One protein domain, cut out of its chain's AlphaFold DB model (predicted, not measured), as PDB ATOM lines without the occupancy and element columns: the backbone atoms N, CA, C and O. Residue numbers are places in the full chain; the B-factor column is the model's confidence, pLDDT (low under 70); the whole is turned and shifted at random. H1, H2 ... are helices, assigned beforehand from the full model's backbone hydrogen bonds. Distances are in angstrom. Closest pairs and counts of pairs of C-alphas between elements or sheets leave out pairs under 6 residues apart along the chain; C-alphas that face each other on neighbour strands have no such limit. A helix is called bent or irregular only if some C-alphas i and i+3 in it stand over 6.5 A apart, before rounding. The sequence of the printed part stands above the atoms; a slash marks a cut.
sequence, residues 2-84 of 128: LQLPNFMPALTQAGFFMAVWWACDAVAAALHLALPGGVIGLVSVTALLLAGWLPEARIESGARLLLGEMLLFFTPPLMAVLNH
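What this domain is: This is residues 2 to 84 of the 128 residues of the protein "CidA/LrgA family protein" of Aquabacterium sp. SJQ9 (UniProt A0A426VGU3). A loose triangular frame of three helices has a fourth helix as an arm: the long H1 makes one side, H2 runs away from near its end, and H3 folds back to near its beginning. H4 sticks out beyond H3, and residues 2 to 8 also stand free. The printed part has 83 residues, with four named helices in the order H1, H2, H3, H4 and no named strand; its class is all helix. The whole is loose, with a radius of gyration of the C-alphas of 15.4 A, and flat, spanning 43 by 39 by 18 A.

Where its parts are: The longest helix, H1, holds residues 7 to 30 and measures 34.4 A, from C-alpha 7 at (42.806, -15.366, 17.180) to C-alpha 30 at (44.867, -34.945, -11.079). H2, residues 37 to 50, measures 19.7 A. H3, residues 56 to 68, measures 18.0 A. H4, residues 70 to 82, measures 18.1 A and ends with C-alpha 82 at (26.449, -41.831, 18.607); it is only just irregular, with C-alphas 73 and 76 6.55 A apart.

How they stand to each other: With residues 21 to 28 alone, H1 touches residues 37 to 41 of H2; the closest C-alphas, of Asp 25 and Gly 37, are 5.4 A apart, and the lines are about perpendicular at 77 degrees. With residues 10 to 13 alone, H1 only just touches residues 62 to 65 of H3, with 3 pairs of C-alphas within 8 A; the closest, of Gln 13 and Gly 62, are 6.7 A apart, and the lines are about perpendicular at 79 degrees. H2 and H3 are close but not clearly touching, the closest C-alphas, of Leu 49 and Glu 56, being 7.7 A apart; they run opposite ways at a shallow tilt of 31 degrees. H3 and H4 meet only through their link, and H4 is apart from H1 and H2. In H1 and H2 every O i to N i+4 pair is within hydrogen-bond range; in H3 it is 8 of 9 and in H4 7 of 9.

The domain as a whole: The two farthest C-alphas, of Leu 2 and His 32, are 47.9 A apart. The printed part has no cut; the links from H2 to H3 and from H3 to H4 are tight, and that from H1 to H2 is short. Mean pLDDT of the printed part is 73.2, and 28 residues are under 70, among them 2 to 10 and 27 to 35.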
ATOM      1  N   LEU A   2      42.694 -14.537  32.225       48.56
ATOM      2  CA  LEU A   2      42.228 -14.926  30.894       48.56
ATOM      3  C   LEU A   2      43.130 -14.192  29.898       48.56
ATOM      4  O   LEU A   2      42.880 -13.040  29.558       48.56
ATOM      5  N   GLN A   3      44.246 -14.816  29.524       50.81
ATOM      6  CA  GLN A   3      45.000 -14.385  28.350       50.81
ATOM      7  C   GLN A   3      44.201 -14.879  27.148       50.81
ATOM      8  O   GLN A   3      44.273 -16.058  26.828       50.81
ATOM      9  N   LEU A   4      43.377 -14.016  26.551       55.31
ATOM     10  CA  LEU A   4      42.797 -14.250  25.228       55.31
ATOM     11  C   LEU A   4      43.951 -14.133  24.220       55.31
ATOM     12  O   LEU A   4      44.386 -13.009  23.952       55.31
ATOM     13  N   PRO A   5      44.520 -15.241  23.712       54.75
ATOM     14  CA  PRO A   5      45.641 -15.181  22.793       54.75
ATOM     15  C   PRO A   5      45.096 -14.822  21.408       54.75
ATOM     16  O   PRO A   5      43.976 -15.184  21.051       54.75
ATOM     17  N   ASN A   6      45.871 -14.077  20.629       64.31
ATOM     18  CA  ASN A   6      45.479 -13.552  19.325       64.31
ATOM     19  C   ASN A   6      44.848 -14.627  18.404       64.31
ATOM     20  O   ASN A   6      45.549 -15.477  17.861       64.31
ATOM     21  N   PHE A   7      43.538 -14.531  18.150       58.94
ATOM     22  CA  PHE A   7      42.806 -15.366  17.180       58.94
ATOM     23  C   PHE A   7      43.158 -15.042  15.716       58.94
ATOM     24  O   PHE A   7      43.000 -15.879  14.832       58.94
ATOM     25  N   MET A   8      43.658 -13.832  15.445       61.22
ATOM     26  CA  MET A   8      44.025 -13.378  14.097       61.22
ATOM     27  C   MET A   8      45.109 -14.245  13.419       61.22
ATOM     28  O   MET A   8      44.860 -14.699  12.303       61.22
ATOM     29  N   PRO A   9      46.267 -14.547  14.051       63.09
ATOM     30  CA  PRO A   9      47.272 -15.437  13.471       63.09
ATOM     31  C   PRO A   9      46.756 -16.873  13.294       63.09
ATOM     32  O   PRO A   9      47.068 -17.505  12.285       63.09
ATOM     33  N   ALA A  10      45.912 -17.358  14.212       62.50
ATOM     34  CA  ALA A  10      45.305 -18.687  14.137       62.50
ATOM     35  C   ALA A  10      44.406 -18.839  12.901       62.50
ATOM     36  O   ALA A  10      44.507 -19.826  12.175       62.50
ATOM     37  N   LEU A  11      43.583 -17.825  12.613       71.75
ATOM     38  CA  LEU A  11      42.709 -17.810  11.442       71.75
ATOM     39  C   LEU A  11      43.513 -17.754  10.135       71.75
ATOM     40  O   LEU A  11      43.191 -18.456   9.177       71.75
ATOM     41  N   THR A  12      44.600 -16.974  10.104       74.56
ATOM     42  CA  THR A  12      45.496 -16.924   8.937       74.56
ATOM     43  C   THR A  12      46.269 -18.226   8.724       74.56
ATOM     44  O   THR A  12      46.440 -18.645   7.581       74.56
ATOM     45  N   GLN A  13      46.687 -18.914   9.792       62.78
ATOM     46  CA  GLN A  13      47.317 -20.236   9.691       62.78
ATOM     47  C   GLN A  13      46.317 -21.303   9.240       62.78
ATOM     48  O   GLN A  13      46.653 -22.110   8.377       62.78
ATOM     49  N   ALA A  14      45.085 -21.284   9.756       70.56
ATOM     50  CA  ALA A  14      44.023 -22.181   9.308       70.56
ATOM     51  C   ALA A  14      43.693 -21.967   7.821       70.56
ATOM     52  O   ALA A  14      43.578 -22.934   7.071       70.56
ATOM     53  N   GLY A  15      43.627 -20.706   7.374       78.62
ATOM     54  CA  GLY A  15      43.491 -20.347   5.959       78.62
ATOM     55  C   GLY A  15      44.636 -20.878   5.095       78.62
ATOM     56  O   GLY A  15      44.393 -21.447   4.033       78.62
ATOM     57  N   PHE A  16      45.878 -20.767   5.572       75.69
ATOM     58  CA  PHE A  16      47.044 -21.322   4.885       75.69
ATOM     59  C   PHE A  16      46.985 -22.855   4.791       75.69
ATOM     60  O   PHE A  16      47.192 -23.402   3.712       75.69
ATOM     61  N   PHE A  17      46.640 -23.556   5.877       68.06
ATOM     62  CA  PHE A  17      46.473 -25.014   5.852       68.06
ATOM     63  C   PHE A  17      45.338 -25.456   4.922       68.06
ATOM     64  O   PHE A  17      45.517 -26.427   4.193       68.06
ATOM     65  N   MET A  18      44.214 -24.731   4.883       75.69
ATOM     66  CA  MET A  18      43.130 -24.996   3.927       75.69
ATOM     67  C   MET A  18      43.580 -24.795   2.476       75.69
ATOM     68  O   MET A  18      43.261 -25.621   1.626       75.69
ATOM     69  N   ALA A  19      44.355 -23.746   2.187       78.00
ATOM     70  CA  ALA A  19      44.879 -23.494   0.845       78.00
ATOM     71  C   ALA A  19      45.885 -24.569   0.401       78.00
ATOM     72  O   ALA A  19      45.820 -25.051  -0.729       78.00
ATOM     73  N   VAL A  20      46.783 -24.986   1.298       72.00
ATOM     74  CA  VAL A  20      47.727 -26.086   1.046       72.00
ATOM     75  C   VAL A  20      46.979 -27.401   0.846       72.00
ATOM     76  O   VAL A  20      47.284 -28.135  -0.089       72.00
ATOM     77  N   TRP A  21      45.966 -27.680   1.669       70.44
ATOM     78  CA  TRP A  21      45.128 -28.866   1.519       70.44
ATOM     79  C   TRP A  21      44.424 -28.889   0.162       70.44
ATOM     80  O   TRP A  21      44.475 -29.905  -0.519       70.44
ATOM     81  N   TRP A  22      43.857 -27.762  -0.276       78.12
ATOM     82  CA  TRP A  22      43.183 -27.660  -1.572       78.12
ATOM     83  C   TRP A  22      44.146 -27.844  -2.753       78.12
ATOM     84  O   TRP A  22      43.819 -28.525  -3.721       78.12
ATOM     85  N   ALA A  23      45.364 -27.302  -2.658       73.19
ATOM     86  CA  ALA A  23      46.406 -27.522  -3.659       73.19
ATOM     87  C   ALA A  23      46.841 -28.998  -3.720       73.19
ATOM     88  O   ALA A  23      46.985 -29.556  -4.806       73.19
ATOM     89  N   CYS A  24      47.006 -29.650  -2.566       64.06
ATOM     90  CA  CYS A  24      47.318 -31.076  -2.495       64.06
ATOM     91  C   CYS A  24      46.167 -31.952  -3.007       64.06
ATOM     92  O   CYS A  24      46.432 -32.934  -3.692       64.06
ATOM     93  N   ASP A  25      44.916 -31.602  -2.711       68.50
ATOM     94  CA  ASP A  25      43.722 -32.322  -3.167       68.50
ATOM     95  C   ASP A  25      43.545 -32.205  -4.688       68.50
ATOM     96  O   ASP A  25      43.305 -33.202  -5.362       68.50
ATOM     97  N   ALA A  26      43.805 -31.025  -5.262       71.56
ATOM     98  CA  ALA A  26      43.819 -30.827  -6.710       71.56
ATOM     99  C   ALA A  26      44.913 -31.662  -7.403       71.56
ATOM    100  O   ALA A  26      44.673 -32.251  -8.459       71.56
ATOM    101  N   VAL A  27      46.101 -31.760  -6.800       65.94
ATOM    102  CA  VAL A  27      47.193 -32.613  -7.299       65.94
ATOM    103  C   VAL A  27      46.851 -34.099  -7.142       65.94
ATOM    104  O   VAL A  27      47.098 -34.884  -8.055       65.94
ATOM    105  N   ALA A  28      46.236 -34.493  -6.028       60.84
ATOM    106  CA  ALA A  28      45.781 -35.858  -5.773       60.84
ATOM    107  C   ALA A  28      44.697 -36.306  -6.763       60.84
ATOM    108  O   ALA A  28      44.773 -37.411  -7.306       60.84
ATOM    109  N   ALA A  29      43.729 -35.427  -7.031       63.25
ATOM    110  CA  ALA A  29      42.664 -35.637  -7.999       63.25
ATOM    111  C   ALA A  29      43.221 -35.734  -9.427       63.25
ATOM    112  O   ALA A  29      42.841 -36.636 -10.170       63.25
ATOM    113  N   ALA A  30      44.183 -34.876  -9.788       61.88
ATOM    114  CA  ALA A  30      44.867 -34.945 -11.079       61.88
ATOM    115  C   ALA A  30      45.681 -36.242 -11.257       61.88
ATOM    116  O   ALA A  30      45.804 -36.743 -12.372       61.88
ATOM    117  N   LEU A  31      46.205 -36.807 -10.165       62.03
ATOM    118  CA  LEU A  31      46.967 -38.060 -10.156       62.03
ATOM    119  C   LEU A  31      46.097 -39.320  -9.972       62.03
ATOM    120  O   LEU A  31      46.649 -40.419  -9.948       62.03
ATOM    121  N   HIS A  32      44.765 -39.194  -9.862       57.62
ATOM    122  CA  HIS A  32      43.825 -40.317  -9.690       57.62
ATOM    123  C   HIS A  32      44.195 -41.276  -8.536       57.62
ATOM    124  O   HIS A  32      43.913 -42.478  -8.580       57.62
ATOM    125  N   LEU A  33      44.836 -40.770  -7.481       56.19
ATOM    126  CA  LEU A  33      45.235 -41.594  -6.344       56.19
ATOM    127  C   LEU A  33      44.040 -41.783  -5.402       56.19
ATOM    128  O   LEU A  33      43.523 -40.815  -4.854       56.19
ATOM    129  N   ALA A  34      43.623 -43.031  -5.165       60.75
ATOM    130  CA  ALA A  34      42.535 -43.394  -4.243       60.75
ATOM    131  C   ALA A  34      42.895 -43.199  -2.748       60.75
ATOM    132  O   ALA A  34      42.466 -43.972  -1.892       60.75
ATOM    133  N   LEU A  35      43.734 -42.209  -2.427       65.00
ATOM    134  CA  LEU A  35      44.200 -41.924  -1.076       65.00
ATOM    135  C   LEU A  35      43.555 -40.633  -0.551       65.00
ATOM    136  O   LEU A  35      43.510 -39.642  -1.277       65.00
ATOM    137  N   PRO A  36      43.109 -40.602   0.720       72.44
ATOM    138  CA  PRO A  36      42.624 -39.378   1.344       72.44
ATOM    139  C   PRO A  36      43.685 -38.273   1.284       72.44
ATOM    140  O   PRO A  36      44.856 -38.528   1.585       72.44
ATOM    141  N   GLY A  37      43.273 -37.033   0.999       68.94
ATOM    142  CA  GLY A  37      44.181 -35.881   0.912       68.94
ATOM    143  C   GLY A  37      45.062 -35.677   2.154       68.94
ATOM    144  O   GLY A  37      46.174 -35.173   2.039       68.94
ATOM    145  N   GLY A  38      44.635 -36.149   3.335       77.56
ATOM    146  CA  GLY A  38      45.448 -36.140   4.557       77.56
ATOM    147  C   GLY A  38      46.702 -37.026   4.497       77.56
ATOM    148  O   GLY A  38      47.754 -36.625   4.987       77.56
ATOM    149  N   VAL A  39      46.634 -38.198   3.853       81.88
ATOM    150  CA  VAL A  39      47.805 -39.085   3.685       81.88
ATOM    151  C   VAL A  39      48.795 -38.473   2.696       81.88
ATOM    152  O   VAL A  39      50.004 -38.493   2.923       81.88
ATOM    153  N   ILE A  40      48.281 -37.868   1.626       79.62
ATOM    154  CA  ILE A  40      49.094 -37.169   0.625       79.62
ATOM    155  C   ILE A  40      49.742 -35.925   1.241       79.62
ATOM    156  O   ILE A  40      50.930 -35.680   1.023       79.62
ATOM    157  N   GLY A  41      49.001 -35.183   2.065       76.38
ATOM    158  CA  GLY A  41      49.515 -34.056   2.838       76.38
ATOM    159  C   GLY A  41      50.635 -34.470   3.792       76.38
ATOM    160  O   GLY A  41      51.671 -33.809   3.820       76.38
ATOM    161  N   LEU A  42      50.481 -35.597   4.500       83.06
ATOM    162  CA  LEU A  42      51.526 -36.147   5.370       83.06
ATOM    163  C   LEU A  42      52.807 -36.441   4.580       83.06
ATOM    164  O   LEU A  42      53.862 -35.921   4.926       83.06
ATOM    165  N   VAL A  43      52.712 -37.205   3.486       83.94
ATOM    166  CA  VAL A  43      53.875 -37.554   2.648       83.94
ATOM    167  C   VAL A  43      54.530 -36.305   2.057       83.94
ATOM    168  O   VAL A  43      55.755 -36.199   2.052       83.94
ATOM    169  N   SER A  44      53.732 -35.339   1.601       78.31
ATOM    170  CA  SER A  44      54.231 -34.091   1.018       78.31
ATOM    171  C   SER A  44      54.995 -33.263   2.050       78.31
ATOM    172  O   SER A  44      56.129 -32.868   1.800       78.31
ATOM    173  N   VAL A  45      54.424 -33.042   3.239       77.69
ATOM    174  CA  VAL A  45      55.096 -32.304   4.321       77.69
ATOM    175  C   VAL A  45      56.362 -33.031   4.773       77.69
ATOM    176  O   VAL A  45      57.388 -32.381   4.959       77.69
ATOM    177  N   THR A  46      56.336 -34.365   4.879       83.50
ATOM    178  CA  THR A  46      57.535 -35.164   5.165       83.50
ATOM    179  C   THR A  46      58.605 -34.978   4.089       83.50
ATOM    180  O   THR A  46      59.766 -34.765   4.427       83.50
ATOM    181  N   ALA A  47      58.243 -34.989   2.805       83.44
ATOM    182  CA  ALA A  47      59.185 -34.748   1.716       83.44
ATOM    183  C   ALA A  47      59.778 -33.328   1.763       83.44
ATOM    184  O   ALA A  47      60.983 -33.162   1.584       83.44
ATOM    185  N   LEU A  48      58.965 -32.308   2.059       81.19
ATOM    186  CA  LEU A  48      59.429 -30.922   2.205       81.19
ATOM    187  C   LEU A  48      60.348 -30.729   3.424       81.19
ATOM    188  O   LEU A  48      61.303 -29.954   3.346       81.19
ATOM    189  N   LEU A  49      60.075 -31.427   4.531       81.50
ATOM    190  CA  LEU A  49      60.935 -31.454   5.717       81.50
ATOM    191  C   LEU A  49      62.278 -32.121   5.410       81.50
ATOM    192  O   LEU A  49      63.320 -31.555   5.728       81.50
ATOM    193  N   LEU A  50      62.265 -33.269   4.726       81.94
ATOM    194  CA  LEU A  50      63.486 -33.945   4.274       81.94
ATOM    195  C   LEU A  50      64.292 -33.089   3.287       81.94
ATOM    196  O   LEU A  50      65.519 -33.124   3.306       81.94
ATOM    197  N   ALA A  51      63.620 -32.293   2.452       83.12
ATOM    198  CA  ALA A  51      64.262 -31.347   1.543       83.12
ATOM    199  C   ALA A  51      64.814 -30.089   2.249       83.12
ATOM    200  O   ALA A  51      65.523 -29.309   1.617       83.12
ATOM    201  N   GLY A  52      64.497 -29.866   3.533       76.56
ATOM    202  CA  GLY A  52      64.952 -28.708   4.316       76.56
ATOM    203  C   GLY A  52      64.278 -27.381   3.948       76.56
ATOM    204  O   GLY A  52      64.745 -26.316   4.344       76.56
ATOM    205  N   TRP A  53      63.189 -27.416   3.175       73.06
ATOM    206  CA  TRP A  53      62.522 -26.209   2.666       73.06
ATOM    207  C   TRP A  53      61.541 -25.592   3.669       73.06
ATOM    208  O   TRP A  53      61.116 -24.448   3.492       73.06
ATOM    209  N   LEU A  54      61.161 -26.335   4.713       67.81
ATOM    210  CA  LEU A  54      60.115 -25.936   5.647       67.81
ATOM    211  C   LEU A  54      60.686 -25.754   7.068       67.81
ATOM    212  O   LEU A  54      61.164 -26.725   7.650       67.81
ATOM    213  N   PRO A  55      60.642 -24.538   7.651       69.62
ATOM    214  CA  PRO A  55      61.153 -24.300   8.998       69.62
ATOM    215  C   PRO A  55      60.275 -24.994  10.046       69.62
ATOM    216  O   PRO A  55      59.091 -24.673  10.188       69.62
ATOM    217  N   GLU A  56      60.887 -25.901  10.806       71.19
ATOM    218  CA  GLU A  56      60.260 -26.757  11.826       71.19
ATOM    219  C   GLU A  56      59.355 -25.961  12.787       71.19
ATOM    220  O   GLU A  56      58.198 -26.323  13.015       71.19
ATOM    221  N   ALA A  57      59.823 -24.791  13.235       68.50
ATOM    222  CA  ALA A  57      59.112 -23.912  14.168       68.50
ATOM    223  C   ALA A  57      57.742 -23.412  13.658       68.50
ATOM    224  O   ALA A  57      56.839 -23.143  14.453       68.50
ATOM    225  N   ARG A  58      57.550 -23.278  12.333       66.38
ATOM    226  CA  ARG A  58      56.259 -22.839  11.767       66.38
ATOM    227  C   ARG A  58      55.234 -23.970  11.712       66.38
ATOM    228  O   ARG A  58      54.038 -23.699  11.833       66.38
ATOM    229  N   ILE A  59      55.693 -25.210  11.542       71.38
ATOM    230  CA  ILE A  59      54.837 -26.402  11.555       71.38
ATOM    231  C   ILE A  59      54.408 -26.696  12.989       71.38
ATOM    232  O   ILE A  59      53.224 -26.907  13.236       71.38
ATOM    233  N   GLU A  60      55.345 -26.634  13.939       78.44
ATOM    234  CA  GLU A  60      55.087 -26.931  15.348       78.44
ATOM    235  C   GLU A  60      53.996 -26.025  15.931       78.44
ATOM    236  O   GLU A  60      53.038 -26.513  16.526       78.44
ATOM    237  N   SER A  61      54.076 -24.710  15.696       72.06
ATOM    238  CA  SER A  61      53.073 -23.772  16.210       72.06
ATOM    239  C   SER A  61      51.674 -24.018  15.631       72.06
ATOM    240  O   SER A  61      50.692 -23.881  16.359       72.06
ATOM    241  N   GLY A  62      51.565 -24.366  14.345       69.75
ATOM    242  CA  GLY A  62      50.280 -24.661  13.705       69.75
ATOM    243  C   GLY A  62      49.703 -26.008  14.146       69.75
ATOM    244  O   GLY A  62      48.523 -26.107  14.478       69.75
ATOM    245  N   ALA A  63      50.555 -27.033  14.227       79.75
ATOM    246  CA  ALA A  63      50.183 -28.357  14.710       79.75
ATOM    247  C   ALA A  63      49.726 -28.311  16.170       79.75
ATOM    248  O   ALA A  63      48.719 -28.919  16.509       79.75
ATOM    249  N   ARG A  64      50.407 -27.546  17.029       79.06
ATOM    250  CA  ARG A  64      50.059 -27.403  18.448       79.06
ATOM    251  C   ARG A  64      48.716 -26.703  18.659       79.06
ATOM    252  O   ARG A  64      48.015 -27.022  19.613       79.06
ATOM    253  N   LEU A  65      48.336 -25.807  17.749       76.19
ATOM    254  CA  LEU A  65      47.024 -25.163  17.747       76.19
ATOM    255  C   LEU A  65      45.912 -26.152  17.361       76.19
ATOM    256  O   LEU A  65      44.917 -26.260  18.071       76.19
ATOM    257  N   LEU A  66      46.114 -26.938  16.299       76.56
ATOM    258  CA  LEU A  66      45.176 -27.996  15.888       76.56
ATOM    259  C   LEU A  66      45.079 -29.122  16.929       76.56
ATOM    260  O   LEU A  66      43.995 -29.641  17.179       76.56
ATOM    261  N   LEU A  67      46.207 -29.478  17.551       80.25
ATOM    262  CA  LEU A  67      46.291 -30.468  18.626       80.25
ATOM    263  C   LEU A  67      45.614 -29.975  19.913       80.25
ATOM    264  O   LEU A  67      44.949 -30.753  20.592       80.25
ATOM    265  N   GLY A  68      45.752 -28.687  20.240       79.75
ATOM    266  CA  GLY A  68      45.075 -28.067  21.381       79.75
ATOM    267  C   GLY A  68      43.552 -28.083  21.238       79.75
ATOM    268  O   GLY A  68      42.844 -28.327  22.210       79.75
ATOM    269  N   GLU A  69      43.064 -27.928  20.009       78.00
ATOM    270  CA  GLU A  69      41.640 -27.969  19.664       78.00
ATOM    271  C   GLU A  69      41.180 -29.359  19.185       78.00
ATOM    272  O   GLU A  69      40.126 -29.483  18.565       78.00
ATOM    273  N   MET A  70      41.918 -30.442  19.471       83.69
ATOM    274  CA  MET A  70      41.521 -31.809  19.075       83.69
ATOM    275  C   MET A  70      40.090 -32.144  19.499       83.69
ATOM    276  O   MET A  70      39.370 -32.811  18.765       83.69
ATOM    277  N   LEU A  71      39.642 -31.625  20.646       80.88
ATOM    278  CA  LEU A  71      38.266 -31.763  21.120       80.88
ATOM    279  C   LEU A  71      37.239 -31.170  20.140       80.88
ATOM    280  O   LEU A  71      36.209 -31.800  19.898       80.88
ATOM    281  N   LEU A  72      37.530 -30.019  19.524       80.62
ATOM    282  CA  LEU A  72      36.698 -29.408  18.483       80.62
ATOM    283  C   LEU A  72      36.598 -30.316  17.249       80.62
ATOM    284  O   LEU A  72      35.526 -30.431  16.663       80.62
ATOM    285  N   PHE A  73      37.686 -30.996  16.882       77.44
ATOM    286  CA  PHE A  73      37.704 -31.934  15.757       77.44
ATOM    287  C   PHE A  73      37.094 -33.301  16.092       77.44
ATOM    288  O   PHE A  73      36.564 -33.953  15.199       77.44
ATOM    289  N   PHE A  74      37.116 -33.728  17.356       83.06
ATOM    290  CA  PHE A  74      36.530 -34.999  17.800       83.06
ATOM    291  C   PHE A  74      35.035 -34.911  18.104       83.06
ATOM    292  O   PHE A  74      34.323 -35.902  17.942       83.06
ATOM    293  N   THR A  75      34.540 -33.741  18.510       87.31
ATOM    294  CA  THR A  75      33.137 -33.571  18.916       87.31
ATOM    295  C   THR A  75      32.142 -33.851  17.772       87.31
ATOM    296  O   THR A  75      31.220 -34.644  17.984       87.31
ATOM    297  N   PRO A  76      32.300 -33.296  16.550       84.12
ATOM    298  CA  PRO A  76      31.369 -33.555  15.449       84.12
ATOM    299  C   PRO A  76      31.358 -35.020  14.970       84.12
ATOM    300  O   PRO A  76      30.268 -35.586  14.854       84.12
ATOM    301  N   PRO A  77      32.513 -35.684  14.743       83.69
ATOM    302  CA  PRO A  77      32.545 -37.103  14.392       83.69
ATOM    303  C   PRO A  77      31.950 -38.001  15.477       83.69
ATOM    304  O   PRO A  77      31.222 -38.938  15.158       83.69
ATOM    305  N   LEU A  78      32.213 -37.711  16.758       86.62
ATOM    306  CA  LEU A  78      31.668 -38.494  17.866       86.62
ATOM    307  C   LEU A  78      30.136 -38.454  17.878       86.62
ATOM    308  O   LEU A  78      29.498 -39.497  18.007       86.62
ATOM    309  N   MET A  79      29.537 -37.275  17.687       85.31
ATOM    310  CA  MET A  79      28.079 -37.137  17.613       85.31
ATOM    311  C   MET A  79      27.477 -37.878  16.417       85.31
ATOM    312  O   MET A  79      26.414 -38.481  16.548       85.31
ATOM    313  N   ALA A  80      28.155 -37.888  15.267       83.25
ATOM    314  CA  ALA A  80      27.719 -38.680  14.120       83.25
ATOM    315  C   ALA A  80      27.683 -40.180  14.457       83.25
ATOM    316  O   ALA A  80      26.694 -40.847  14.175       83.25
ATOM    317  N   VAL A  81      28.713 -40.701  15.132       81.31
ATOM    318  CA  VAL A  81      28.769 -42.115  15.541       81.31
ATOM    319  C   VAL A  81      27.681 -42.455  16.564       81.31
ATOM    320  O   VAL A  81      27.012 -43.475  16.420       81.31
ATOM    321  N   LEU A  82      27.463 -41.600  17.569       81.62
ATOM    322  CA  LEU A  82      26.449 -41.831  18.607       81.62
ATOM    323  C   LEU A  82      25.011 -41.812  18.062       81.62
ATOM    324  O   LEU A  82      24.156 -42.531  18.575       81.62
ATOM    325  N   ASN A  83      24.749 -41.037  17.005       80.00
ATOM    326  CA  ASN A  83      23.442 -40.979  16.341       80.00
ATOM    327  C   ASN A  83      23.150 -42.190  15.438       80.00
ATOM    328  O   ASN A  83      22.022 -42.338  14.966       80.00
ATOM    329  N   HIS A  84      24.129 -43.073  15.218       78.44
ATOM    330  CA  HIS A  84      23.952 -44.333  14.503       78.44
ATOM    331  C   HIS A  84      24.009 -45.519  15.483       78.44
ATOM    332  O   HIS A  84      25.052 -46.155  15.629       78.44
TER     333      HIS A  84